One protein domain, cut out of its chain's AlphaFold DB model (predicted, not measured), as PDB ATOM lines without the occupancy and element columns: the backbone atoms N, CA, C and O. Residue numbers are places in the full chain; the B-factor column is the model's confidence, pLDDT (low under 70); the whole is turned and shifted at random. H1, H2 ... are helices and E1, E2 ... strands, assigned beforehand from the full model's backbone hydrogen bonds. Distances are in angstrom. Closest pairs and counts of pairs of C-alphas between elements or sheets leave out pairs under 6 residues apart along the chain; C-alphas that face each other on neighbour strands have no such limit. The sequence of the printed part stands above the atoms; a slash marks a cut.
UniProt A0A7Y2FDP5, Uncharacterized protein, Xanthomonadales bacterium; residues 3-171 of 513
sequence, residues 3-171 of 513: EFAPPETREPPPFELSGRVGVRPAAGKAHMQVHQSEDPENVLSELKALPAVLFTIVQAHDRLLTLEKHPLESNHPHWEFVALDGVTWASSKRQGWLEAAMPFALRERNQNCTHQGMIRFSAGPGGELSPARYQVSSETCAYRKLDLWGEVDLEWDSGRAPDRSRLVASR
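This is residues 3 to 171 of the 513 residues of an uncharacterized protein of Xanthomonadales bacterium (UniProt A0A7Y2FDP5). The model is a closed barrel of eight antiparallel strands, with a short strand of five residues, E4, paired beside E6 as an addition to the ring. Two short helices sit outside the barrel: H1 near one end, over E9, and H2 across E3, while residues 3 to 17 form a lead-in with no named element. The printed part has 169 residues with nine named strands and two named helices, in the order E1 H1 E2 E3 E4 E5 E6 E7 E8 E9 H2; round the ring run E1 E2 E3 E5 E6 E7 E8 E9 and back to E1. The class is mostly strand. The whole is compact, with a radius of gyration of the C-alphas of 16.1 A and spans of 47 by 33 by 28 A.

The barrel begins with E1, residues 18 to 37, which bends by 87 degrees at residue 34. On one side of E1, beside its residues 18 to 23, lies its antiparallel neighbour E2, residues 53 to 60; N 21 and O 55 are 2.8 A apart, within hydrogen-bond range. E2 forms a hairpin with E3, residues 63 to 66, where N 58 and O 65 are 2.8 A apart. E3 is the antiparallel neighbour of E5, residues 86 to 90, through N 86 and O 64 at 2.8 A. E5 pairs in turn with E6, residues 98 to 108, where N 99 and O 89 are 2.8 A apart. E4, residues 79 to 83, lies on the same side of E6 as E5 but beside residues 104 to 108, with N 80 and O 107 at 2.8 A; E4 runs on into E5 across a break of 2 residues, at 53 degrees. On the other side of E6 lies E7, residues 114 to 123, with N 100 and O 121 at 2.8 A. E7 pairs with E8, residues 132 to 140, through N 118 and O 135 at 2.9 A, and E8 bends by 52 degrees at residue 137. E8 pairs with E9, residues 144 to 157, through N 136 and O 148 at 2.7 A. E5 to E9 form a meander, each strand the antiparallel neighbour of the one before. E9 bends by 71 degrees at residue 147 and closes the ring on E1, with N 22 and O 155 at 2.8 A. H1, residues 41 to 47, is on the barrel and outside it, at a height over the sheet of 9.1 A; it lies over E9 and runs along the strands, at 2 degrees to E9 on the local plane. H2, residues 164 to 171, is also on the barrel and outside it, at a height of 8.9 A; it lies over E3 and runs across the strands, at 78 degrees to E3 on the local plane. The closest C-alphas of H2 and E2 are those of Arg 164 and Val 58, 6.2 A apart. In H1 and H2 every O i to N i+4 pair is within hydrogen-bond range.

E1 begins at C-alpha 18, at (126.665, 158.436, 89.884), and measures 38.7 A from first to last C-alpha. E6 measures 31.9 A, E7 28.2 A, E8 24.3 A and E2 22.4 A. E9 measures 34.5 A and ends at C-alpha 157, at (130.579, 150.395, 90.605). H2 ends at C-alpha 171, at (130.567, 172.642, 84.977).

The C-alphas of Pro 40 and Gln 95, the two farthest apart, are 47.7 A apart. The printed part has no cut. The link from E3 to E4, 12 residues, is long. The mean pLDDT of the printed part is 92.0, and residues 160 to 162 are under 70.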
ATOM      1  N   GLU A   3     123.743 157.743  64.705       88.12
ATOM      2  CA  GLU A   3     123.321 156.748  65.708       88.12
ATOM      3  C   GLU A   3     123.694 157.120  67.160       88.12
ATOM      4  O   GLU A   3     123.031 156.698  68.117       88.12
ATOM      5  N   PHE A   4     124.745 157.923  67.321       94.38
ATOM      6  CA  PHE A   4     125.263 158.390  68.605       94.38
ATOM      7  C   PHE A   4     124.755 159.783  68.976       94.38
ATOM      8  O   PHE A   4     125.052 160.267  70.069       94.38
ATOM      9  N   ALA A   5     124.011 160.441  68.084       93.25
ATOM     10  CA  ALA A   5     123.447 161.745  68.369       93.25
ATOM     11  C   ALA A   5     122.320 161.619  69.409       93.25
ATOM     12  O   ALA A   5     121.482 160.715  69.298       93.25
ATOM     13  N   PRO A   6     122.275 162.505  70.421       93.38
ATOM     14  CA  PRO A   6     121.093 162.609  71.261       93.38
ATOM     15  C   PRO A   6     119.884 163.051  70.416       93.38
ATOM     16  O   PRO A   6     120.066 163.709  69.386       93.38
ATOM     17  N   PRO A   7     118.649 162.724  70.835       92.94
ATOM     18  CA  PRO A   7     117.454 163.272  70.198       92.94
ATOM     19  C   PRO A   7     117.422 164.802  70.324       92.94
ATOM     20  O   PRO A   7     117.985 165.358  71.271       92.94
ATOM     21  N   GLU A   8     116.732 165.477  69.397       88.56
ATOM     22  CA  GLU A   8     116.575 166.944  69.412       88.56
ATOM     23  C   GLU A   8     115.996 167.438  70.744       88.56
ATOM     24  O   GLU A   8     116.521 168.376  71.348       88.56
ATOM     25  N   THR A   9     114.974 166.740  71.243       89.06
ATOM     26  CA  THR A   9     114.410 166.945  72.578       89.06
ATOM     27  C   THR A   9     114.830 165.799  73.486       89.06
ATOM     28  O   THR A   9     114.547 164.631  73.212       89.06
ATOM     29  N   ARG A  10     115.505 166.134  74.588       93.06
ATOM     30  CA  ARG A  10     115.931 165.177  75.612       93.06
ATOM     31  C   ARG A  10     114.952 165.206  76.777       93.06
ATOM     32  O   ARG A  10     114.976 166.134  77.581       93.06
ATOM     33  N   GLU A  11     114.115 164.179  76.861       94.44
ATOM     34  CA  GLU A  11     113.239 163.981  78.015       94.44
ATOM     35  C   GLU A  11     114.067 163.752  79.293       94.44
ATOM     36  O   GLU A  11     115.068 163.019  79.237       94.44
ATOM     37  N   PRO A  12     113.669 164.336  80.441       94.69
ATOM     38  CA  PRO A  12     114.401 164.190  81.689       94.69
ATOM     39  C   PRO A  12     114.598 162.716  82.072       94.69
ATOM     40  O   PRO A  12     113.631 161.950  82.080       94.69
ATOM     41  N   PRO A  13     115.827 162.289  82.397       94.31
ATOM     42  CA  PRO A  13     116.095 160.909  82.785       94.31
ATOM     43  C   PRO A  13     115.371 160.542  84.098       94.31
ATOM     44  O   PRO A  13     115.287 161.370  85.005       94.31
ATOM     45  N   PRO A  14     114.867 159.298  84.234       93.44
ATOM     46  CA  PRO A  14     114.054 158.865  85.378       93.44
ATOM     47  C   PRO A  14     114.821 158.751  86.706       93.44
ATOM     48  O   PRO A  14     114.200 158.615  87.758       93.44
ATOM     49  N   PHE A  15     116.155 158.776  86.668       91.75
ATOM     50  CA  PHE A  15     117.046 158.759  87.826       91.75
ATOM     51  C   PHE A  15     118.402 159.386  87.454       91.75
ATOM     52  O   PHE A  15     118.647 159.719  86.291       91.75
ATOM     53  N   GLU A  16     119.279 159.554  88.446       89.81
ATOM     54  CA  GLU A  16     120.642 160.052  88.247       89.81
ATOM     55  C   GLU A  16     121.674 158.924  88.355       89.81
ATOM     56  O   GLU A  16     121.698 158.186  89.340       89.81
ATOM     57  N   LEU A  17     122.573 158.826  87.375       88.62
ATOM     58  CA  LEU A  17     123.767 157.989  87.451       88.62
ATOM     59  C   LEU A  17     124.875 158.683  88.235       88.62
ATOM     60  O   LEU A  17     125.254 159.816  87.941       88.62
ATOM     61  N   SER A  18     125.453 157.984  89.206       89.94
ATOM     62  CA  SER A  18     126.665 158.436  89.884       89.94
ATOM     63  C   SER A  18     127.456 157.237  90.389       89.94
ATOM     64  O   SER A  18     126.913 156.421  91.124       89.94
ATOM     65  N   GLY A  19     128.719 157.133  89.989       90.19
ATOM     66  CA  GLY A  19     129.548 155.967  90.288       90.19
ATOM     67  C   GLY A  19     130.737 155.868  89.343       90.19
ATOM     68  O   GLY A  19     131.015 156.806  88.588       90.19
ATOM     69  N   ARG A  20     131.446 154.742  89.381       91.62
ATOM     70  CA  ARG A  20     132.553 154.467  88.458       91.62
ATOM     71  C   ARG A  20     132.094 153.525  87.352       91.62
ATOM     72  O   ARG A  20     131.368 152.567  87.604       91.62
ATOM     73  N   VAL A  21     132.537 153.807  86.132       91.56
ATOM     74  CA  VAL A  21     132.293 152.991  84.940       91.56
ATOM     75  C   VAL A  21     133.619 152.422  84.467       91.56
ATOM     76  O   VAL A  21     134.539 153.170  84.128       91.56
ATOM     77  N   GLY A  22     133.712 151.098  84.447       93.12
ATOM     78  CA  GLY A  22     134.766 150.369  83.758       93.12
ATOM     79  C   GLY A  22     134.375 150.133  82.303       93.12
ATOM     80  O   GLY A  22     133.268 149.679  82.038       93.12
ATOM     81  N   VAL A  23     135.273 150.418  81.363       94.50
ATOM     82  CA  VAL A  23     135.140 150.032  79.952       94.50
ATOM     83  C   VAL A  23     136.058 148.845  79.704       94.50
ATOM     84  O   VAL A  23     137.272 148.943  79.907       94.50
ATOM     85  N   ARG A  24     135.488 147.722  79.263       93.12
ATOM     86  CA  ARG A  24     136.221 146.491  78.952       93.12
ATOM     87  C   ARG A  24     136.086 146.149  77.470       93.12
ATOM     88  O   ARG A  24     134.965 146.006  76.978       93.12
ATOM     89  N   PRO A  25     137.200 145.986  76.740       87.19
ATOM     90  CA  PRO A  25     137.154 145.541  75.352       87.19
ATOM     91  C   PRO A  25     136.482 144.170  75.248       87.19
ATOM     92  O   PRO A  25     136.929 143.216  75.883       87.19
ATOM     93  N   ALA A  26     135.428 144.059  74.437       82.06
ATOM     94  CA  ALA A  26     134.770 142.781  74.203       82.06
ATOM     95  C   ALA A  26     135.496 142.011  73.089       82.06
ATOM     96  O   ALA A  26     135.656 142.497  71.962       82.06
ATOM     97  N   ALA A  27     135.943 140.792  73.396       79.12
ATOM     98  CA  ALA A  27     136.696 139.963  72.459       79.12
ATOM     99  C   ALA A  27     135.908 139.721  71.158       79.12
ATOM    100  O   ALA A  27     134.741 139.336  71.180       79.12
ATOM    101  N   GLY A  28     136.554 139.954  70.011       83.69
ATOM    102  CA  GLY A  28     135.971 139.710  68.686       83.69
ATOM    103  C   GLY A  28     134.892 140.702  68.233       83.69
ATOM    104  O   GLY A  28     134.386 140.544  67.126       83.69
ATOM    105  N   LYS A  29     134.557 141.723  69.032       91.75
ATOM    106  CA  LYS A  29     133.518 142.716  68.697       91.75
ATOM    107  C   LYS A  29     134.050 144.065  68.217       91.75
ATOM    108  O   LYS A  29     133.265 144.944  67.878       91.75
ATOM    109  N   ALA A  30     135.367 144.240  68.213       94.75
ATOM    110  CA  ALA A  30     136.010 145.420  67.659       94.75
ATOM    111  C   ALA A  30     136.233 145.253  66.153       94.75
ATOM    112  O   ALA A  30     136.589 144.174  65.668       94.75
ATOM    113  N   HIS A  31     136.094 146.345  65.421       96.06
ATOM    114  CA  HIS A  31     136.349 146.460  63.995       96.06
ATOM    115  C   HIS A  31     137.177 147.715  63.732       96.06
ATOM    116  O   HIS A  31     137.085 148.695  64.470       96.06
ATOM    117  N   MET A  32     137.996 147.659  62.684       97.00
ATOM    118  CA  MET A  32     138.846 148.765  62.274       97.00
ATOM    119  C   MET A  32     138.889 148.851  60.753       97.00
ATOM    120  O   MET A  32     138.988 147.822  60.081       97.00
ATOM    121  N   GLN A  33     138.866 150.072  60.232       97.25
ATOM    122  CA  GLN A  33     139.187 150.386  58.846       97.25
ATOM    123  C   GLN A  33     140.323 151.402  58.832       97.25
ATOM    124  O   GLN A  33     140.184 152.489  59.383       97.25
ATOM    125  N   VAL A  34     141.439 151.056  58.199       97.12
ATOM    126  CA  VAL A  34     142.569 151.971  58.014       97.12
ATOM    127  C   VAL A  34     142.370 152.726  56.703       97.12
ATOM    128  O   VAL A  34     142.154 152.108  55.662       97.12
ATOM    129  N   HIS A  35     142.438 154.055  56.758       95.56
ATOM    130  CA  HIS A  35     142.387 154.937  55.586       95.56
ATOM    131  C   HIS A  35     143.789 155.396  55.177       95.56
ATOM    132  O   HIS A  35     144.094 155.477  53.991       95.56
ATOM    133  N   GLN A  36     144.648 155.669  56.161       94.75
ATOM    134  CA  GLN A  36     146.058 156.016  55.982       94.75
ATOM    135  C   GLN A  36     146.813 155.651  57.266       94.75
ATOM    136  O   GLN A  36     146.337 155.965  58.354       94.75
ATOM    137  N   SER A  37     147.973 155.004  57.173       92.56
ATOM    138  CA  SER A  37     148.832 154.769  58.337       92.56
ATOM    139  C   SER A  37     150.296 154.607  57.924       92.56
ATOM    140  O   SER A  37     150.579 154.007  56.887       92.56
ATOM    141  N   GLU A  38     151.205 155.147  58.735       89.88
ATOM    142  CA  GLU A  38     152.651 154.880  58.681       89.88
ATOM    143  C   GLU A  38     153.079 153.767  59.661       89.88
ATOM    144  O   GLU A  38     154.255 153.410  59.732       89.88
ATOM    145  N   ASP A  39     152.133 153.207  60.421       89.88
ATOM    146  CA  ASP A  39     152.385 152.181  61.428       89.88
ATOM    147  C   ASP A  39     152.603 150.797  60.785       89.88
ATOM    148  O   ASP A  39     151.936 150.446  59.805       89.88
ATOM    149  N   PRO A  40     153.484 149.954  61.352       90.12
ATOM    150  CA  PRO A  40     153.644 148.578  60.895       90.12
ATOM    151  C   PRO A  40     152.416 147.715  61.246       90.12
ATOM    152  O   PRO A  40     151.668 148.000  62.184       90.12
ATOM    153  N   GLU A  41     152.219 146.609  60.520       88.94
ATOM    154  CA  GLU A  41     151.022 145.755  60.641       88.94
ATOM    155  C   GLU A  41     150.769 145.229  62.062       88.94
ATOM    156  O   GLU A  41     149.616 145.124  62.489       88.94
ATOM    157  N   ASN A  42     151.826 144.925  62.820       89.38
ATOM    158  CA  ASN A  42     151.687 144.482  64.206       89.38
ATOM    159  C   ASN A  42     151.073 145.584  65.086       89.38
ATOM    160  O   ASN A  42     150.162 145.298  65.860       89.38
ATOM    161  N   VAL A  43     151.492 146.842  64.908       91.69
ATOM    162  CA  VAL A  43     150.914 147.992  65.620       91.69
ATOM    163  C   VAL A  43     149.457 148.181  65.203       91.69
ATOM    164  O   VAL A  43     148.589 148.275  66.066       91.69
ATOM    165  N   LEU A  44     149.151 148.122  63.901       92.38
ATOM    166  CA  LEU A  44     147.770 148.201  63.405       92.38
ATOM    167  C   LEU A  44     146.852 147.150  64.050       92.38
ATOM    168  O   LEU A  44     145.716 147.458  64.411       92.38
ATOM    169  N   SER A  45     147.336 145.921  64.241       89.56
ATOM    170  CA  SER A  45     146.548 144.869  64.891       89.56
ATOM    171  C   SER A  45     146.173 145.210  66.344       89.56
ATOM    172  O   SER A  45     145.057 144.915  66.777       89.56
ATOM    173  N   GLU A  46     147.063 145.896  67.064       92.31
ATOM    174  CA  GLU A  46     146.887 146.296  68.462       92.31
ATOM    175  C   GLU A  46     146.008 147.547  68.603       92.31
ATOM    176  O   GLU A  46     145.210 147.627  69.533       92.31
ATOM    177  N   LEU A  47     146.061 148.483  67.644       94.31
ATOM    178  CA  LEU A  47     145.223 149.696  67.621       94.31
ATOM    179  C   LEU A  47     143.716 149.406  67.533       94.31
ATOM    180  O   LEU A  47     142.902 150.283  67.834       94.31
ATOM    181  N   LYS A  48     143.337 148.195  67.107       93.19
ATOM    182  CA  LYS A  48     141.943 147.781  66.909       93.19
ATOM    183  C   LYS A  48     141.135 147.749  68.211       93.19
ATOM    184  O   LYS A  48     139.924 147.973  68.176       93.19
ATOM    185  N   ALA A  49     141.767 147.428  69.338       90.62
ATOM    186  CA  ALA A  49     141.091 147.342  70.627       90.62
ATOM    187  C   ALA A  49     141.041 148.713  71.318       90.62
ATOM    188  O   ALA A  49     141.975 149.504  71.234       90.62
ATOM    189  N   LEU A  50     139.953 148.991  72.043       94.62
ATOM    190  CA  LEU A  50     139.957 150.109  72.986       94.62
ATOM    191  C   LEU A  50     140.823 149.760  74.213       94.62
ATOM    192  O   LEU A  50     140.958 148.585  74.555       94.62
ATOM    193  N   PRO A  51     141.400 150.748  74.910       94.88
ATOM    194  CA  PRO A  51     142.023 150.520  76.210       94.88
ATOM    195  C   PRO A  51     140.974 150.123  77.261       94.88
ATOM    196  O   PRO A  51     139.865 150.660  77.285       94.88
ATOM    197  N   ALA A  52     141.336 149.207  78.163       94.69
ATOM    198  CA  ALA A  52     140.537 148.934  79.354       94.69
ATOM    199  C   ALA A  52     140.770 150.045  80.385       94.69
ATOM    200  O   ALA A  52     141.910 150.261  80.796       94.69
ATOM    201  N   VAL A  53     139.709 150.741  80.793       95.31
ATOM    202  CA  VAL A  53     139.808 151.944  81.637       95.31
ATOM    203  C   VAL A  53     138.700 152.014  82.673       95.31
ATOM    204  O   VAL A  53     137.667 151.369  82.530       95.31
ATOM    205  N   LEU A  54     138.915 152.817  83.715       93.44
ATOM    206  CA  LEU A  54     137.963 153.053  84.794       93.44
ATOM    207  C   LEU A  54     137.935 154.545  85.127       93.44
ATOM    208  O   LEU A  54     138.978 155.132  85.403       93.44
ATOM    209  N   PHE A  55     136.749 155.144  85.124       92.81
ATOM    210  CA  PHE A  55     136.560 156.568  85.413       92.81
ATOM    211  C   PHE A  55     135.238 156.810  86.138       92.81
ATOM    212  O   PHE A  55     134.359 155.951  86.178       92.81
ATOM    213  N   THR A  56     135.107 157.979  86.744       92.06
ATOM    214  CA  THR A  56     133.957 158.383  87.544       92.06
ATOM    215  C   THR A  56     133.009 159.230  86.707       92.06
ATOM    216  O   THR A  56     133.430 160.195  86.062       92.06
ATOM    217  N   ILE A  57     131.717 158.902  86.762       91.88
ATOM    218  CA  ILE A  57     130.647 159.705  86.172       91.88
ATOM    219  C   ILE A  57     129.696 160.243  87.234       91.88
ATOM    220  O   ILE A  57     129.385 159.592  88.234       91.88
ATOM    221  N   VAL A  58     129.210 161.453  86.984       92.12
ATOM    222  CA  VAL A  58     128.219 162.144  87.800       92.12
ATOM    223  C   VAL A  58     127.197 162.775  86.868       92.12
ATOM    224  O   VAL A  58     127.505 163.700  86.123       92.12
ATOM    225  N   GLN A  59     125.959 162.304  86.924       91.62
ATOM    226  CA  GLN A  59     124.874 162.883  86.150       91.62
ATOM    227  C   GLN A  59     124.318 164.126  86.845       91.62
ATOM    228  O   GLN A  59     123.983 164.080  88.027       91.62
ATOM    229  N   ALA A  60     124.176 165.229  86.123       91.06
ATOM    230  CA  ALA A  60     123.544 166.449  86.609       91.06
ATOM    231  C   ALA A  60     122.467 166.877  85.611       91.06
ATOM    232  O   ALA A  60     122.790 167.376  84.534       91.06
ATOM    233  N   HIS A  61     121.195 166.672  85.965       89.31
ATOM    234  CA  HIS A  61     120.068 166.768  85.029       89.31
ATOM    235  C   HIS A  61     120.259 165.830  83.819       89.31
ATOM    236  O   HIS A  61     120.258 164.610  83.971       89.31
ATOM    237  N   ASP A  62     120.435 166.399  82.629       92.12
ATOM    238  CA  ASP A  62     120.616 165.736  81.337       92.12
ATOM    239  C   ASP A  62     122.097 165.650  80.907       92.12
ATOM    240  O   ASP A  62     122.396 165.261  79.773       92.12
ATOM    241  N   ARG A  63     123.032 166.052  81.778       94.19
ATOM    242  CA  ARG A  63     124.483 165.995  81.555       94.19
ATOM    243  C   ARG A  63     125.095 164.805  82.266       94.19
ATOM    244  O   ARG A  63     124.774 164.555  83.423       94.19
ATOM    245  N   LEU A  64     126.056 164.158  81.615       94.19
ATOM    246  CA  LEU A  64     126.896 163.122  82.205       94.19
ATOM    247  C   LEU A  64     128.314 163.664  82.369       94.19
ATOM    248  O   LEU A  64     129.045 163.780  81.390       94.19
ATOM    249  N   LEU A  65     128.688 164.048  83.585       94.50
ATOM    250  CA  LEU A  65     129.974 164.685  83.851       94.50
ATOM    251  C   LEU A  65     131.035 163.639  84.180       94.50
ATOM    252  O   LEU A  65     130.771 162.763  85.004       94.50
ATOM    253  N   THR A  66     132.225 163.747  83.592       92.94
ATOM    254  CA  THR A  66     133.373 162.895  83.954       92.94
ATOM    255  C   THR A  66     134.291 163.614  84.942       92.94
ATOM    256  O   THR A  66     134.487 164.828  84.841       92.94
ATOM    257  N   LEU A  67     134.843 162.895  85.923       90.25
ATOM    258  CA  LEU A  67     135.787 163.480  86.887       90.25
ATOM    259  C   LEU A  67     137.196 163.578  86.299       90.25
ATOM    260  O   LEU A  67     137.851 164.618  86.371       90.25
ATOM    261  N   GLU A  68     137.660 162.480  85.718       90.06
ATOM    262  CA  GLU A  68     138.993 162.328  85.167       90.06
ATOM    263  C   GLU A  68     139.021 162.936  83.762       90.06
ATOM    264  O   GLU A  68     138.513 162.384  82.787       90.06
ATOM    265  N   LYS A  69     139.592 164.138  83.683       81.56
ATOM    266  CA  LYS A  69     139.696 164.947  82.458       81.56
ATOM    267  C   LYS A  69     141.086 164.899  81.830       81.56
ATOM    268  O   LYS A  69     141.373 165.611  80.875       81.56
ATOM    269  N   HIS A  70     141.945 164.054  82.384       83.94
ATOM    270  CA  HIS A  70     143.209 163.646  81.801       83.94
ATOM    271  C   HIS A  70     143.041 162.268  81.149       83.94
ATOM    272  O   HIS A  70     142.103 161.537  81.471       83.94
ATOM    273  N   PRO A  71     143.964 161.888  80.259       84.94
ATOM    274  CA  PRO A  71     144.072 160.512  79.810       84.94
ATOM    275  C   PRO A  71     144.161 159.544  80.984       84.94
ATOM    276  O   PRO A  71     144.878 159.780  81.960       84.94
ATOM    277  N   LEU A  72     143.375 158.483  80.880       89.38
ATOM    278  CA  LEU A  72     143.202 157.474  81.903       89.38
ATOM    279  C   LEU A  72     144.349 156.472  81.862       89.38
ATOM    280  O   LEU A  72     144.828 156.093  80.789       89.38
ATOM    281  N   GLU A  73     144.743 156.017  83.046       83.75
ATOM    282  CA  GLU A  73     145.716 154.944  83.196       83.75
ATOM    283  C   GLU A  73     145.201 153.660  82.540       83.75
ATOM    284  O   GLU A  73     144.037 153.275  82.677       83.75
ATOM    285  N   SER A  74     146.086 153.016  81.785       90.12
ATOM    286  CA  SER A  74     145.789 151.834  80.986       90.12
ATOM    287  C   SER A  74     147.103 151.151  80.602       90.12
ATOM    288  O   SER A  74     148.125 151.813  80.424       90.12
ATOM    289  N   ASN A  75     147.058 149.828  80.429       90.50
ATOM    290  CA  ASN A  75     148.182 149.031  79.919       90.50
ATOM    291  C   ASN A  75     148.182 148.915  78.384       90.50
ATOM    292  O   ASN A  75     148.935 148.122  77.825       90.50
ATOM    293  N   HIS A  76     147.301 149.642  77.693       93.75
ATOM    294  CA  HIS A  76     147.251 149.630  76.238       93.75
ATOM    295  C   HIS A  76     148.528 150.270  75.666       93.75
ATOM    296  O   HIS A  76     148.831 151.415  76.012       93.75
ATOM    297  N   PRO A  77     149.254 149.585  74.766       91.94
ATOM    298  CA  PRO A  77     150.564 150.046  74.305       91.94
ATOM    299  C   PRO A  77     150.495 151.339  73.484       91.94
ATOM    300  O   PRO A  77     151.428 152.129  73.523       91.94
ATOM    301  N   HIS A  78     149.379 151.586  72.788       92.94
ATOM    302  CA  HIS A  78     149.277 152.706  71.835       92.94
ATOM    303  C   HIS A  78     148.228 153.772  72.150       92.94
ATOM    304  O   HIS A  78     148.247 154.826  71.524       92.94
ATOM    305  N   TRP A  79     147.304 153.524  73.084       94.50
ATOM    306  CA  TRP A  79     146.134 154.377  73.299       94.50
ATOM    307  C   TRP A  79     146.006 154.776  74.757       94.50
ATOM    308  O   TRP A  79     145.970 153.937  75.657       94.50
ATOM    309  N   GLU A  80     145.822 156.068  74.964       94.38
ATOM    310  CA  GLU A  80     145.360 156.649  76.208       94.38
ATOM    311  C   GLU A  80     143.920 157.131  76.006       94.38
ATOM    312  O   GLU A  80     143.616 157.868  75.065       94.38
ATOM    313  N   PHE A  81     143.010 156.704  76.878       95.56
ATOM    314  CA  PHE A  81     141.598 157.067  76.776       95.56
ATOM    315  C   PHE A  81     141.335 158.389  77.485       95.56
ATOM    316  O   PHE A  81     141.681 158.529  78.652       95.56
ATOM    317  N   VAL A  82     140.658 159.327  76.838       95.25
ATOM    318  CA  VAL A  82     140.196 160.572  77.457       95.25
ATOM    319  C   VAL A  82     138.672 160.545  77.514       95.25
ATOM    320  O   VAL A  82     138.014 160.614  76.477       95.25
ATOM    321  N   ALA A  83     138.108 160.438  78.720       95.12
ATOM    322  CA  ALA A  83     136.662 160.456  78.937       95.12
ATOM    323  C   ALA A  83     136.137 161.901  78.988       95.12
ATOM    324  O   ALA A  83     136.644 162.736  79.742       95.12
ATOM    325  N   LEU A  84     135.104 162.209  78.201       95.56
ATOM    326  CA  LEU A  84     134.583 163.568  78.023       95.56
ATOM    327  C   LEU A  84     133.128 163.671  78.505       95.56
ATOM    328  O   LEU A  84     132.468 162.661  78.726       95.56
ATOM    329  N   ASP A  85     132.622 164.896  78.696       95.56
ATOM    330  CA  ASP A  85     131.256 165.083  79.208       95.56
ATOM    331  C   ASP A  85     130.216 164.620  78.181       95.56
ATOM    332  O   ASP A  85     130.212 165.046  77.028       95.56
ATOM    333  N   GLY A  86     129.303 163.764  78.622       96.19
ATOM    334  CA  GLY A  86     128.202 163.244  77.831       96.19
ATOM    335  C   GLY A  86     126.857 163.872  78.167       96.19
ATOM    336  O   GLY A  86     126.732 164.879  78.875       96.19
ATOM    337  N   VAL A  87     125.820 163.228  77.653       97.00
ATOM    338  CA  VAL A  87     124.424 163.580  77.891       97.00
ATOM    339  C   VAL A  87     123.592 162.334  78.156       97.00
ATOM    340  O   VAL A  87     123.891 161.254  77.646       97.00
ATOM    341  N   THR A  88     122.526 162.511  78.930       96.75
ATOM    342  CA  THR A  88     121.553 161.472  79.274       96.75
ATOM    343  C   THR A  88     120.133 161.937  78.987       96.75
ATOM    344  O   THR A  88     119.837 163.130  79.062       96.75
ATOM    345  N   TRP A  89     119.244 161.001  78.668       96.81
ATOM    346  CA  TRP A  89     117.812 161.251  78.479       96.81
ATOM    347  C   TRP A  89     116.999 159.993  78.801       96.81
ATOM    348  O   TRP A  89     117.550 158.893  78.839       96.81
ATOM    349  N   ALA A  90     115.697 160.129  79.047       96.69
ATOM    350  CA  ALA A  90     114.831 158.968  79.255       96.69
ATOM    351  C   ALA A  90     114.782 158.065  78.009       96.69
ATOM    352  O   ALA A  90     114.650 158.543  76.880       96.69
ATOM    353  N   SER A  91     114.862 156.746  78.200       95.00
ATOM    354  CA  SER A  91     114.778 155.800  77.086       95.00
ATOM    355  C   SER A  91     113.352 155.727  76.546       95.00
ATOM    356  O   SER A  91     112.411 155.400  77.268       95.00
ATOM    357  N   SER A  92     113.194 155.948  75.239       92.38
ATOM    358  CA  SER A  92     111.932 155.701  74.529       92.38
ATOM    359  C   SER A  92     111.680 154.215  74.257       92.38
ATOM    360  O   SER A  92     110.572 153.834  73.888       92.38
ATOM    361  N   LYS A  93     112.704 153.366  74.421       91.00
ATOM    362  CA  LYS A  93     112.639 151.924  74.135       91.00
ATOM    363  C   LYS A  93     112.266 151.098  75.359       91.00
ATOM    364  O   LYS A  93     111.693 150.023  75.213       91.00
ATOM    365  N   ARG A  94     112.629 151.568  76.556       93.06
ATOM    366  CA  ARG A  94     112.422 150.831  77.805       93.06
ATOM    367  C   ARG A  94     112.029 151.781  78.932       93.06
ATOM    368  O   ARG A  94     112.810 152.632  79.343       93.06
ATOM    369  N   GLN A  95     110.816 151.611  79.447       93.38
ATOM    370  CA  GLN A  95     110.294 152.441  80.529       93.38
ATOM    371  C   GLN A  95     111.168 152.330  81.788       93.38
ATOM    372  O   GLN A  95     111.600 151.239  82.163       93.38
ATOM    373  N   GLY A  96     111.426 153.469  82.437       94.31
ATOM    374  CA  GLY A  96     112.246 153.551  83.650       94.31
ATOM    375  C   GLY A  96     113.755 153.453  83.408       94.31
ATOM    376  O   GLY A  96     114.511 153.522  84.368       94.31
ATOM    377  N   TRP A  97     114.195 153.313  82.154       96.69
ATOM    378  CA  TRP A  97     115.606 153.335  81.773       96.69
ATOM    379  C   TRP A  97     115.999 154.702  81.230       96.69
ATOM    380  O   TRP A  97     115.159 155.465  80.745       96.69
ATOM    381  N   LEU A  98     117.296 154.985  81.262       95.94
ATOM    382  CA  LEU A  98     117.884 156.113  80.551       95.94
ATOM    383  C   LEU A  98     118.818 155.635  79.445       95.94
ATOM    384  O   LEU A  98     119.333 154.517  79.472       95.94
ATOM    385  N   GLU A  99     119.035 156.505  78.472       96.88
ATOM    386  CA  GLU A  99     120.066 156.387  77.450       96.88
ATOM    387  C   GLU A  99     121.175 157.391  77.763       96.88
ATOM    388  O   GLU A  99     120.904 158.502  78.226       96.88
ATOM    389  N   ALA A 100     122.415 157.010  77.479       96.31
ATOM    390  CA  ALA A 100     123.588 157.853  77.620       96.31
ATOM    391  C   ALA A 100     124.386 157.857  76.314       96.31
ATOM    392  O   ALA A 100     124.625 156.804  75.719       96.31
ATOM    393  N   ALA A 101     124.831 159.038  75.890       96.88
ATOM    394  CA  ALA A 101     125.813 159.206  74.827       96.88
ATOM    395  C   ALA A 101     126.966 160.055  75.358       96.88
ATOM    396  O   ALA A 101     126.754 161.168  75.844       96.88
ATOM    397  N   MET A 102     128.180 159.523  75.275       96.25
ATOM    398  CA  MET A 102     129.368 160.149  75.834       96.25
ATOM    399  C   MET A 102     130.462 160.237  74.767       96.25
ATOM    400  O   MET A 102     130.735 159.238  74.096       96.25
ATOM    401  N   PRO A 103     131.091 161.406  74.584       97.06
ATOM    402  CA  PRO A 103     132.269 161.516  73.756       97.06
ATOM    403  C   PRO A 103     133.481 160.929  74.486       97.06
ATOM    404  O   PRO A 103     133.570 160.933  75.715       97.06
ATOM    405  N   PHE A 104     134.441 160.440  73.717       97.19
ATOM    406  CA  PHE A 104     135.775 160.116  74.202       97.19
ATOM    407  C   PHE A 104     136.800 160.444  73.123       97.19
ATOM    408  O   PHE A 104     136.458 160.587  71.949       97.19
ATOM    409  N   ALA A 105     138.065 160.532  73.511       96.75
ATOM    410  CA  ALA A 105     139.159 160.539  72.556       96.75
ATOM    411  C   ALA A 105     140.159 159.433  72.876       96.75
ATOM    412  O   ALA A 105     140.441 159.160  74.043       96.75
ATOM    413  N   LEU A 106     140.702 158.808  71.836       97.19
ATOM    414  CA  LEU A 106     141.913 158.006  71.938       97.19
ATOM    415  C   LEU A 106     143.076 158.912  71.586       97.19
ATOM    416  O   LEU A 106     143.170 159.389  70.456       97.19
ATOM    417  N   ARG A 107     143.935 159.180  72.560       94.88
ATOM    418  CA  ARG A 107     145.196 159.861  72.321       94.88
ATOM    419  C   ARG A 107     146.276 158.819  72.122       94.88
ATOM    420  O   ARG A 107     146.349 157.857  72.882       94.88
ATOM    421  N   GLU A 108     147.093 158.990  71.099       93.12
ATOM    422  CA  GLU A 108     148.236 158.113  70.902       93.12
ATOM    423  C   GLU A 108     149.203 158.211  72.087       93.12
ATOM    424  O   GLU A 108     149.534 159.297  72.561       93.12
ATOM    425  N   ARG A 109     149.674 157.067  72.580       91.06
ATOM    426  CA  ARG A 109     150.684 157.037  73.635       91.06
ATOM    427  C   ARG A 109     151.966 157.705  73.139       91.06
ATOM    428  O   ARG A 109     152.416 157.474  72.025       91.06
ATOM    429  N   ASN A 110     152.563 158.534  73.985       89.25
ATOM    430  CA  ASN A 110     153.785 159.278  73.681       89.25
ATOM    431  C   ASN A 110     153.685 160.264  72.484       89.25
ATOM    432  O   ASN A 110     154.671 160.919  72.144       89.25
ATOM    433  N   GLN A 111     152.495 160.463  71.899       89.25
ATOM    434  CA  GLN A 111     152.241 161.445  70.841       89.25
ATOM    435  C   GLN A 111     151.000 162.291  71.149       89.25
ATOM    436  O   GLN A 111     150.114 161.903  71.897       89.25
ATOM    437  N   ASN A 112     150.896 163.488  70.568       90.44
ATOM    438  CA  ASN A 112     149.724 164.339  70.812       90.44
ATOM    439  C   ASN A 112     148.521 163.970  69.928       90.44
ATOM    440  O   ASN A 112     147.473 164.567  70.119       90.44
ATOM    441  N   CYS A 113     148.652 163.051  68.971       92.62
ATOM    442  CA  CYS A 113     147.598 162.656  68.031       92.62
ATOM    443  C   CYS A 113     146.318 162.189  68.746       92.62
ATOM    444  O   CYS A 113     146.396 161.453  69.727       92.62
ATOM    445  N   THR A 114     145.139 162.606  68.266       96.12
ATOM    446  CA  THR A 114     143.837 162.243  68.862       96.12
ATOM    447  C   THR A 114     142.859 161.700  67.829       96.12
ATOM    448  O   THR A 114     142.694 162.303  66.768       96.12
ATOM    449  N   HIS A 115     142.124 160.654  68.194       97.88
ATOM    450  CA  HIS A 115     141.005 160.084  67.449       97.88
ATOM    451  C   HIS A 115     139.712 160.236  68.247       97.88
ATOM    452  O   HIS A 115     139.671 159.914  69.432       97.88
ATOM    453  N   GLN A 116     138.651 160.726  67.611       97.12
ATOM    454  CA  GLN A 116     137.431 161.154  68.300       97.12
ATOM    455  C   GLN A 116     136.355 160.091  68.196       97.12
ATOM    456  O   GLN A 116     135.980 159.676  67.094       97.12
ATOM    457  N   GLY A 117     135.842 159.689  69.352       97.31
ATOM    458  CA  GLY A 117     134.854 158.643  69.475       97.31
ATOM    459  C   GLY A 117     133.602 159.065  70.225       97.31
ATOM    460  O   GLY A 117     133.589 160.017  71.003       97.31
ATOM    461  N   MET A 118     132.539 158.310  69.991       98.00
ATOM    462  CA  MET A 118     131.307 158.335  70.768       98.00
ATOM    463  C   MET A 118     131.041 156.934  71.303       98.00
ATOM    464  O   MET A 118     131.197 155.956  70.572       98.00
ATOM    465  N   ILE A 119     130.618 156.838  72.560       97.00
ATOM    466  CA  ILE A 119     130.122 155.611  73.181       97.00
ATOM    467  C   ILE A 119     128.671 155.817  73.620       97.00
ATOM    468  O   ILE A 119     128.314 156.874  74.146       97.00
ATOM    469  N   ARG A 120     127.817 154.822  73.372       96.75
ATOM    470  CA  ARG A 120     126.393 154.857  73.715       96.75
ATOM    471  C   ARG A 120     125.978 153.588  74.443       96.75
ATOM    472  O   ARG A 120     126.286 152.486  73.988       96.75
ATOM    473  N   PHE A 121     125.225 153.757  75.522       95.81
ATOM    474  CA  PHE A 121     124.679 152.675  76.338       95.81
ATOM    475  C   PHE A 121     123.354 153.092  76.981       95.81
ATOM    476  O   PHE A 121     122.982 154.268  76.950       95.81
ATOM    477  N   SER A 122     122.634 152.135  77.559       95.81
ATOM    478  CA  SER A 122     121.467 152.392  78.401       95.81
ATOM    479  C   SER A 122     121.696 151.878  79.817       95.81
ATOM    480  O   SER A 122     122.481 150.952  80.032       95.81
ATOM    481  N   ALA A 123     121.028 152.510  80.782       94.94
ATOM    482  CA  ALA A 123     121.139 152.162  82.190       94.94
ATOM    483  C   ALA A 123     119.767 151.990  82.847       94.94
ATOM    484  O   ALA A 123     118.831 152.751  82.568       94.94
ATOM    485  N   GLY A 124     119.670 150.993  83.726       93.62
ATOM    486  CA  GLY A 124     118.517 150.707  84.571       93.62
ATOM    487  C   GLY A 124     118.654 151.285  85.986       93.62
ATOM    488  O   GLY A 124     119.755 151.637  86.416       93.62
ATOM    489  N   PRO A 125     117.539 151.390  86.731       88.69
ATOM    490  CA  PRO A 125     117.517 152.006  88.059       88.69
ATOM    491  C   PRO A 125     118.281 151.202  89.124       88.69
ATOM    492  O   PRO A 125     118.615 151.752  90.171       88.69
ATOM    493  N   GLY A 126     118.555 149.916  88.881       82.88
ATOM    494  CA  GLY A 126     119.332 149.046  89.763       82.88
ATOM    495  C   GLY A 126     120.841 149.087  89.500       82.88
ATOM    496  O   GLY A 126     121.578 148.330  90.129       82.88
ATOM    497  N   GLY A 127     121.311 149.949  88.589       80.38
ATOM    498  CA  GLY A 127     122.711 149.999  88.158       80.38
ATOM    499  C   GLY A 127     123.040 149.025  87.026       80.38
ATOM    500  O   GLY A 127     124.211 148.797  86.734       80.38
ATOM    501  N   GLU A 128     122.027 148.441  86.379       90.56
ATOM    502  CA  GLU A 128     122.223 147.597  85.205       90.56
ATOM    503  C   GLU A 128     122.695 148.445  84.023       90.56
ATOM    504  O   GLU A 128     122.064 149.448  83.696       90.56
ATOM    505  N   LEU A 129     123.757 148.018  83.341       92.12
ATOM    506  CA  LEU A 129     124.239 148.649  82.113       92.12
ATOM    507  C   LEU A 129     124.027 147.710  80.925       92.12
ATOM    508  O   LEU A 129     124.249 146.502  81.024       92.12
ATOM    509  N   SER A 130     123.602 148.255  79.785       92.62
ATOM    510  CA  SER A 130     123.683 147.522  78.520       92.62
ATOM    511  C   SER A 130     125.145 147.394  78.075       92.62
ATOM    512  O   SER A 130     125.956 148.263  78.412       92.62
ATOM    513  N   PRO A 131     125.485 146.416  77.213       91.38
ATOM    514  CA  PRO A 131     126.675 146.538  76.381       91.38
ATOM    515  C   PRO A 131     126.666 147.896  75.678       91.38
ATOM    516  O   PRO A 131     125.608 148.384  75.252       91.38
ATOM    517  N   ALA A 132     127.831 148.520  75.588       95.75
ATOM    518  CA  ALA A 132     127.968 149.814  74.956       95.75
ATOM    519  C   ALA A 132     128.471 149.644  73.534       95.75
ATOM    520  O   ALA A 132     129.396 148.879  73.278       95.75
ATOM    521  N   ARG A 133     127.889 150.396  72.605       96.62
ATOM    522  CA  ARG A 133     128.414 150.506  71.242       96.62
ATOM    523  C   ARG A 133     129.294 151.734  71.158       96.62
ATOM    524  O   ARG A 133     128.994 152.735  71.809       96.62
ATOM    525  N   TYR A 134     130.350 151.670  70.360       97.62
ATOM    526  CA  TYR A 134     131.230 152.806  70.120       97.62
ATOM    527  C   TYR A 134     131.550 152.980  68.639       97.62
ATOM    528  O   TYR A 134     131.519 152.023  67.862       97.62
ATOM    529  N   GLN A 135     131.877 154.214  68.268       97.75
ATOM    530  CA  GLN A 135     132.395 154.565  66.953       97.75
ATOM    531  C   GLN A 135     133.427 155.682  67.083       97.75
ATOM    532  O   GLN A 135     133.156 156.696  67.717       97.75
ATOM    533  N   VAL A 136     134.572 155.502  66.436       98.12
ATOM    534  CA  VAL A 136     135.616 156.488  66.166       98.12
ATOM    535  C   VAL A 136     135.625 156.696  64.660       98.12
ATOM    536  O   VAL A 136     135.782 155.727  63.920       98.12
ATOM    537  N   SER A 137     135.403 157.927  64.198       95.75
ATOM    538  CA  SER A 137     135.271 158.207  62.757       95.75
ATOM    539  C   SER A 137     135.908 159.516  62.298       95.75
ATOM    540  O   SER A 137     135.524 160.091  61.273       95.75
ATOM    541  N   SER A 138     136.835 160.028  63.098       95.62
ATOM    542  CA  SER A 138     137.638 161.205  62.794       95.62
ATOM    543  C   SER A 138     138.883 161.221  63.654       95.62
ATOM    544  O   SER A 138     138.888 160.698  64.772       95.62
ATOM    545  N   GLU A 139     139.884 161.939  63.177       96.94
ATOM    546  CA  GLU A 139     141.109 162.213  63.899       96.94
ATOM    547  C   GLU A 139     141.526 163.676  63.723       96.94
ATOM    548  O   GLU A 139     140.910 164.451  62.987       96.94
ATOM    549  N   THR A 140     142.534 164.054  64.497       96.88
ATOM    550  CA  THR A 140     143.413 165.182  64.201       96.88
ATOM    551  C   THR A 140     144.830 164.612  64.212       96.88
ATOM    552  O   THR A 140     145.591 164.760  65.176       96.88
ATOM    553  N   CYS A 141     145.131 163.825  63.179       95.56
ATOM    554  CA  CYS A 141     146.333 163.007  63.099       95.56
ATOM    555  C   CYS A 141     146.785 162.764  61.659       95.56
ATOM    556  O   CYS A 141     146.114 162.098  60.874       95.56
ATOM    557  N   ALA A 142     147.946 163.309  61.295       93.12
ATOM    558  CA  ALA A 142     148.322 163.381  59.885       93.12
ATOM    559  C   ALA A 142     148.792 162.044  59.297       93.12
ATOM    560  O   ALA A 142     148.585 161.786  58.110       93.12
ATOM    561  N   TYR A 143     149.379 161.191  60.139       92.56
ATOM    562  CA  TYR A 143     149.989 159.916  59.756       92.56
ATOM    563  C   TYR A 143     149.157 158.690  60.136       92.56
ATOM    564  O   TYR A 143     149.504 157.596  59.711       92.56
ATOM    565  N   ARG A 144     148.075 158.835  60.914       94.56
ATOM    566  CA  ARG A 144     147.217 157.720  61.339       94.56
ATOM    567  C   ARG A 144     145.752 158.115  61.206       94.56
ATOM    568  O   ARG A 144     145.231 158.844  62.035       94.56
ATOM    569  N   LYS A 145     145.084 157.616  60.165       95.75
ATOM    570  CA  LYS A 145     143.673 157.871  59.843       95.75
ATOM    571  C   LYS A 145     142.932 156.555  59.769       95.75
ATOM    572  O   LYS A 145     143.215 155.716  58.910       95.75
ATOM    573  N   LEU A 146     141.995 156.366  60.685       96.50
ATOM    574  CA  LEU A 146     141.298 155.098  60.853       96.50
ATOM    575  C   LEU A 146     139.903 155.302  61.434       96.50
ATOM    576  O   LEU A 146     139.638 156.278  62.134       96.50
ATOM    577  N   ASP A 147     139.023 154.352  61.152       97.62
ATOM    578  CA  ASP A 147     137.749 154.199  61.838       97.62
ATOM    579  C   ASP A 147     137.826 152.996  62.772       97.62
ATOM    580  O   ASP A 147     138.340 151.947  62.383       97.62
ATOM    581  N   LEU A 148     137.279 153.133  63.980       97.62
ATOM    582  CA  LEU A 148     137.065 152.026  64.914       97.62
ATOM    583  C   LEU A 148     135.587 151.955  65.250       97.62
ATOM    584  O   LEU A 148     134.950 152.982  65.467       97.62
ATOM    585  N   TRP A 149     135.028 150.762  65.348       97.56
ATOM    586  CA  TRP A 149     133.673 150.593  65.858       97.56
ATOM    587  C   TRP A 149     133.507 149.219  66.472       97.56
ATOM    588  O   TRP A 149     134.251 148.289  66.162       97.56
ATOM    589  N   GLY A 150     132.522 149.081  67.345       96.06
ATOM    590  CA  GLY A 150     132.266 147.805  67.981       96.06
ATOM    591  C   GLY A 150     131.418 147.916  69.227       96.06
ATOM    592  O   GLY A 150     130.742 148.918  69.466       96.06
ATOM    593  N   GLU A 151     131.492 146.861  70.026       95.88
ATOM    594  CA  GLU A 151     130.882 146.782  71.347       95.88
ATOM    595  C   GLU A 151     131.952 146.624  72.429       95.88
ATOM    596  O   GLU A 151     132.981 145.982  72.216       95.88
ATOM    597  N   VAL A 152     131.681 147.195  73.597       95.56
ATOM    598  CA  VAL A 152     132.452 147.020  74.830       95.56
ATOM    599  C   VAL A 152     131.509 146.700  75.978       95.56
ATOM    600  O   VAL A 152     130.356 147.145  75.995       95.56
ATOM    601  N   ASP A 153     132.007 145.940  76.942       94.44
ATOM    602  CA  ASP A 153     131.277 145.670  78.172       94.44
ATOM    603  C   ASP A 153     131.515 146.817  79.157       94.44
ATOM    604  O   ASP A 153     132.626 147.353  79.257       94.44
ATOM    605  N   LEU A 154     130.454 147.213  79.863       93.75
ATOM    606  CA  LEU A 154     130.528 148.222  80.912       93.75
ATOM    607  C   LEU A 154     130.381 147.572  82.285       93.75
ATOM    608  O   LEU A 154     129.452 146.805  82.525       93.75
ATOM    609  N   GLU A 155     131.277 147.930  83.197       90.94
ATOM    610  CA  GLU A 155     131.238 147.520  84.599       90.94
ATOM    611  C   GLU A 155     130.793 148.714  85.447       90.94
ATOM    612  O   GLU A 155     131.399 149.783  85.373       90.94
ATOM    613  N   TRP A 156     129.734 148.549  86.242       88.94
ATOM    614  CA  TRP A 156     129.242 149.591  87.141       88.94
ATOM    615  C   TRP A 156     129.689 149.334  88.574       88.94
ATOM    616  O   TRP A 156     129.396 148.284  89.144       88.94
ATOM    617  N   ASP A 157     130.336 150.328  89.169       86.31
ATOM    618  CA  ASP A 157     130.579 150.395  90.605       86.31
ATOM    619  C   ASP A 157     129.774 151.567  91.178       86.31
ATOM    620  O   ASP A 157     130.099 152.740  90.968       86.31
ATOM    621  N   SER A 158     128.699 151.228  91.897       72.38
ATOM    622  CA  SER A 158     127.781 152.173  92.546       72.38
ATOM    623  C   SER A 158     128.361 152.834  93.801       72.38
ATOM    624  O   SER A 158     127.643 153.546  94.511       72.38
ATOM    625  N   GLY A 159     129.649 152.616  94.096       70.25
ATOM    626  CA  GLY A 159     130.369 153.330  95.136       70.25
ATOM    627  C   GLY A 159     130.171 154.847  95.049       70.25
ATOM    628  O   GLY A 159     129.929 155.426  93.988       70.25
ATOM    629  N   ARG A 160     130.260 155.522  96.201       64.75
ATOM    630  CA  ARG A 160     130.036 156.970  96.292       64.75
ATOM    631  C   ARG A 160     131.023 157.704  95.383       64.75
ATOM    632  O   ARG A 160     132.209 157.747  95.695       64.75
ATOM    633  N   ALA A 161     130.526 158.323  94.312       66.00
ATOM    634  CA  ALA A 161     131.335 159.209  93.485       66.00
ATOM    635  C   ALA A 161     131.831 160.380  94.355       66.00
ATOM    636  O   ALA A 161     131.001 161.143  94.877       66.00
ATOM    637  N   PRO A 162     133.149 160.528  94.568       68.81
ATOM    638  CA  PRO A 162     133.664 161.710  95.234       68.81
ATOM    639  C   PRO A 162     133.301 162.955  94.406       68.81
ATOM    640  O   PRO A 162     133.123 162.893  93.192       68.81
ATOM    641  N   ASP A 163     133.173 164.102  95.069       77.38
ATOM    642  CA  ASP A 163     133.169 165.414  94.412       77.38
ATOM    643  C   ASP A 163     131.980 165.790  93.496       77.38
ATOM    644  O   ASP A 163     132.087 166.774  92.762       77.38
ATOM    645  N   ARG A 164     130.797 165.150  93.592       87.38
ATOM    646  CA  ARG A 164     129.578 165.566  92.840       87.38
ATOM    647  C   ARG A 164     129.340 167.081  92.861       87.38
ATOM    648  O   ARG A 164     129.238 167.705  91.807       87.38
ATOM    649  N   SER A 165     129.257 167.686  94.047       88.25
ATOM    650  CA  SER A 165     128.977 169.125  94.186       88.25
ATOM    651  C   SER A 165     130.039 169.989  93.504       88.25
ATOM    652  O   SER A 165     129.706 171.001  92.892       88.25
ATOM    653  N   ARG A 166     131.308 169.570  93.568       86.44
ATOM    654  CA  ARG A 166     132.428 170.262  92.929       86.44
ATOM    655  C   ARG A 166     132.367 170.136  91.409       86.44
ATOM    656  O   ARG A 166     132.560 171.139  90.731       86.44
ATOM    657  N   LEU A 167     132.057 168.953  90.877       88.25
ATOM    658  CA  LEU A 167     131.903 168.735  89.436       88.25
ATOM    659  C   LEU A 167     130.760 169.562  88.853       88.25
ATOM    660  O   LEU A 167     130.951 170.260  87.860       88.25
ATOM    661  N   VAL A 168     129.600 169.557  89.512       90.94
ATOM    662  CA  VAL A 168     128.446 170.363  89.089       90.94
ATOM    663  C   VAL A 168     128.772 171.857  89.139       90.94
ATOM    664  O   VAL A 168     128.473 172.582  88.189       90.94
ATOM    665  N   ALA A 169     129.430 172.328  90.204       90.31
ATOM    666  CA  ALA A 169     129.852 173.724  90.313       90.31
ATOM    667  C   ALA A 169     130.877 174.107  89.234       90.31
ATOM    668  O   ALA A 169     130.733 175.151  88.600       90.31
ATOM    669  N   SER A 170     131.872 173.249  88.980       87.56
ATOM    670  CA  SER A 170     132.881 173.461  87.939       87.56
ATOM    671  C   SER A 170     132.257 173.504  86.547       87.56
ATOM    672  O   SER A 170     132.633 174.353  85.742       87.56
ATOM    673  N   ARG A 171     131.285 172.627  86.256       90.94
ATOM    674  CA  ARG A 171     130.567 172.642  84.977       90.94
ATOM    675  C   ARG A 171     129.762 173.923  84.808       90.94
ATOM    676  O   ARG A 171     129.830 174.540  83.750       90.94
TER     677      ARG A 171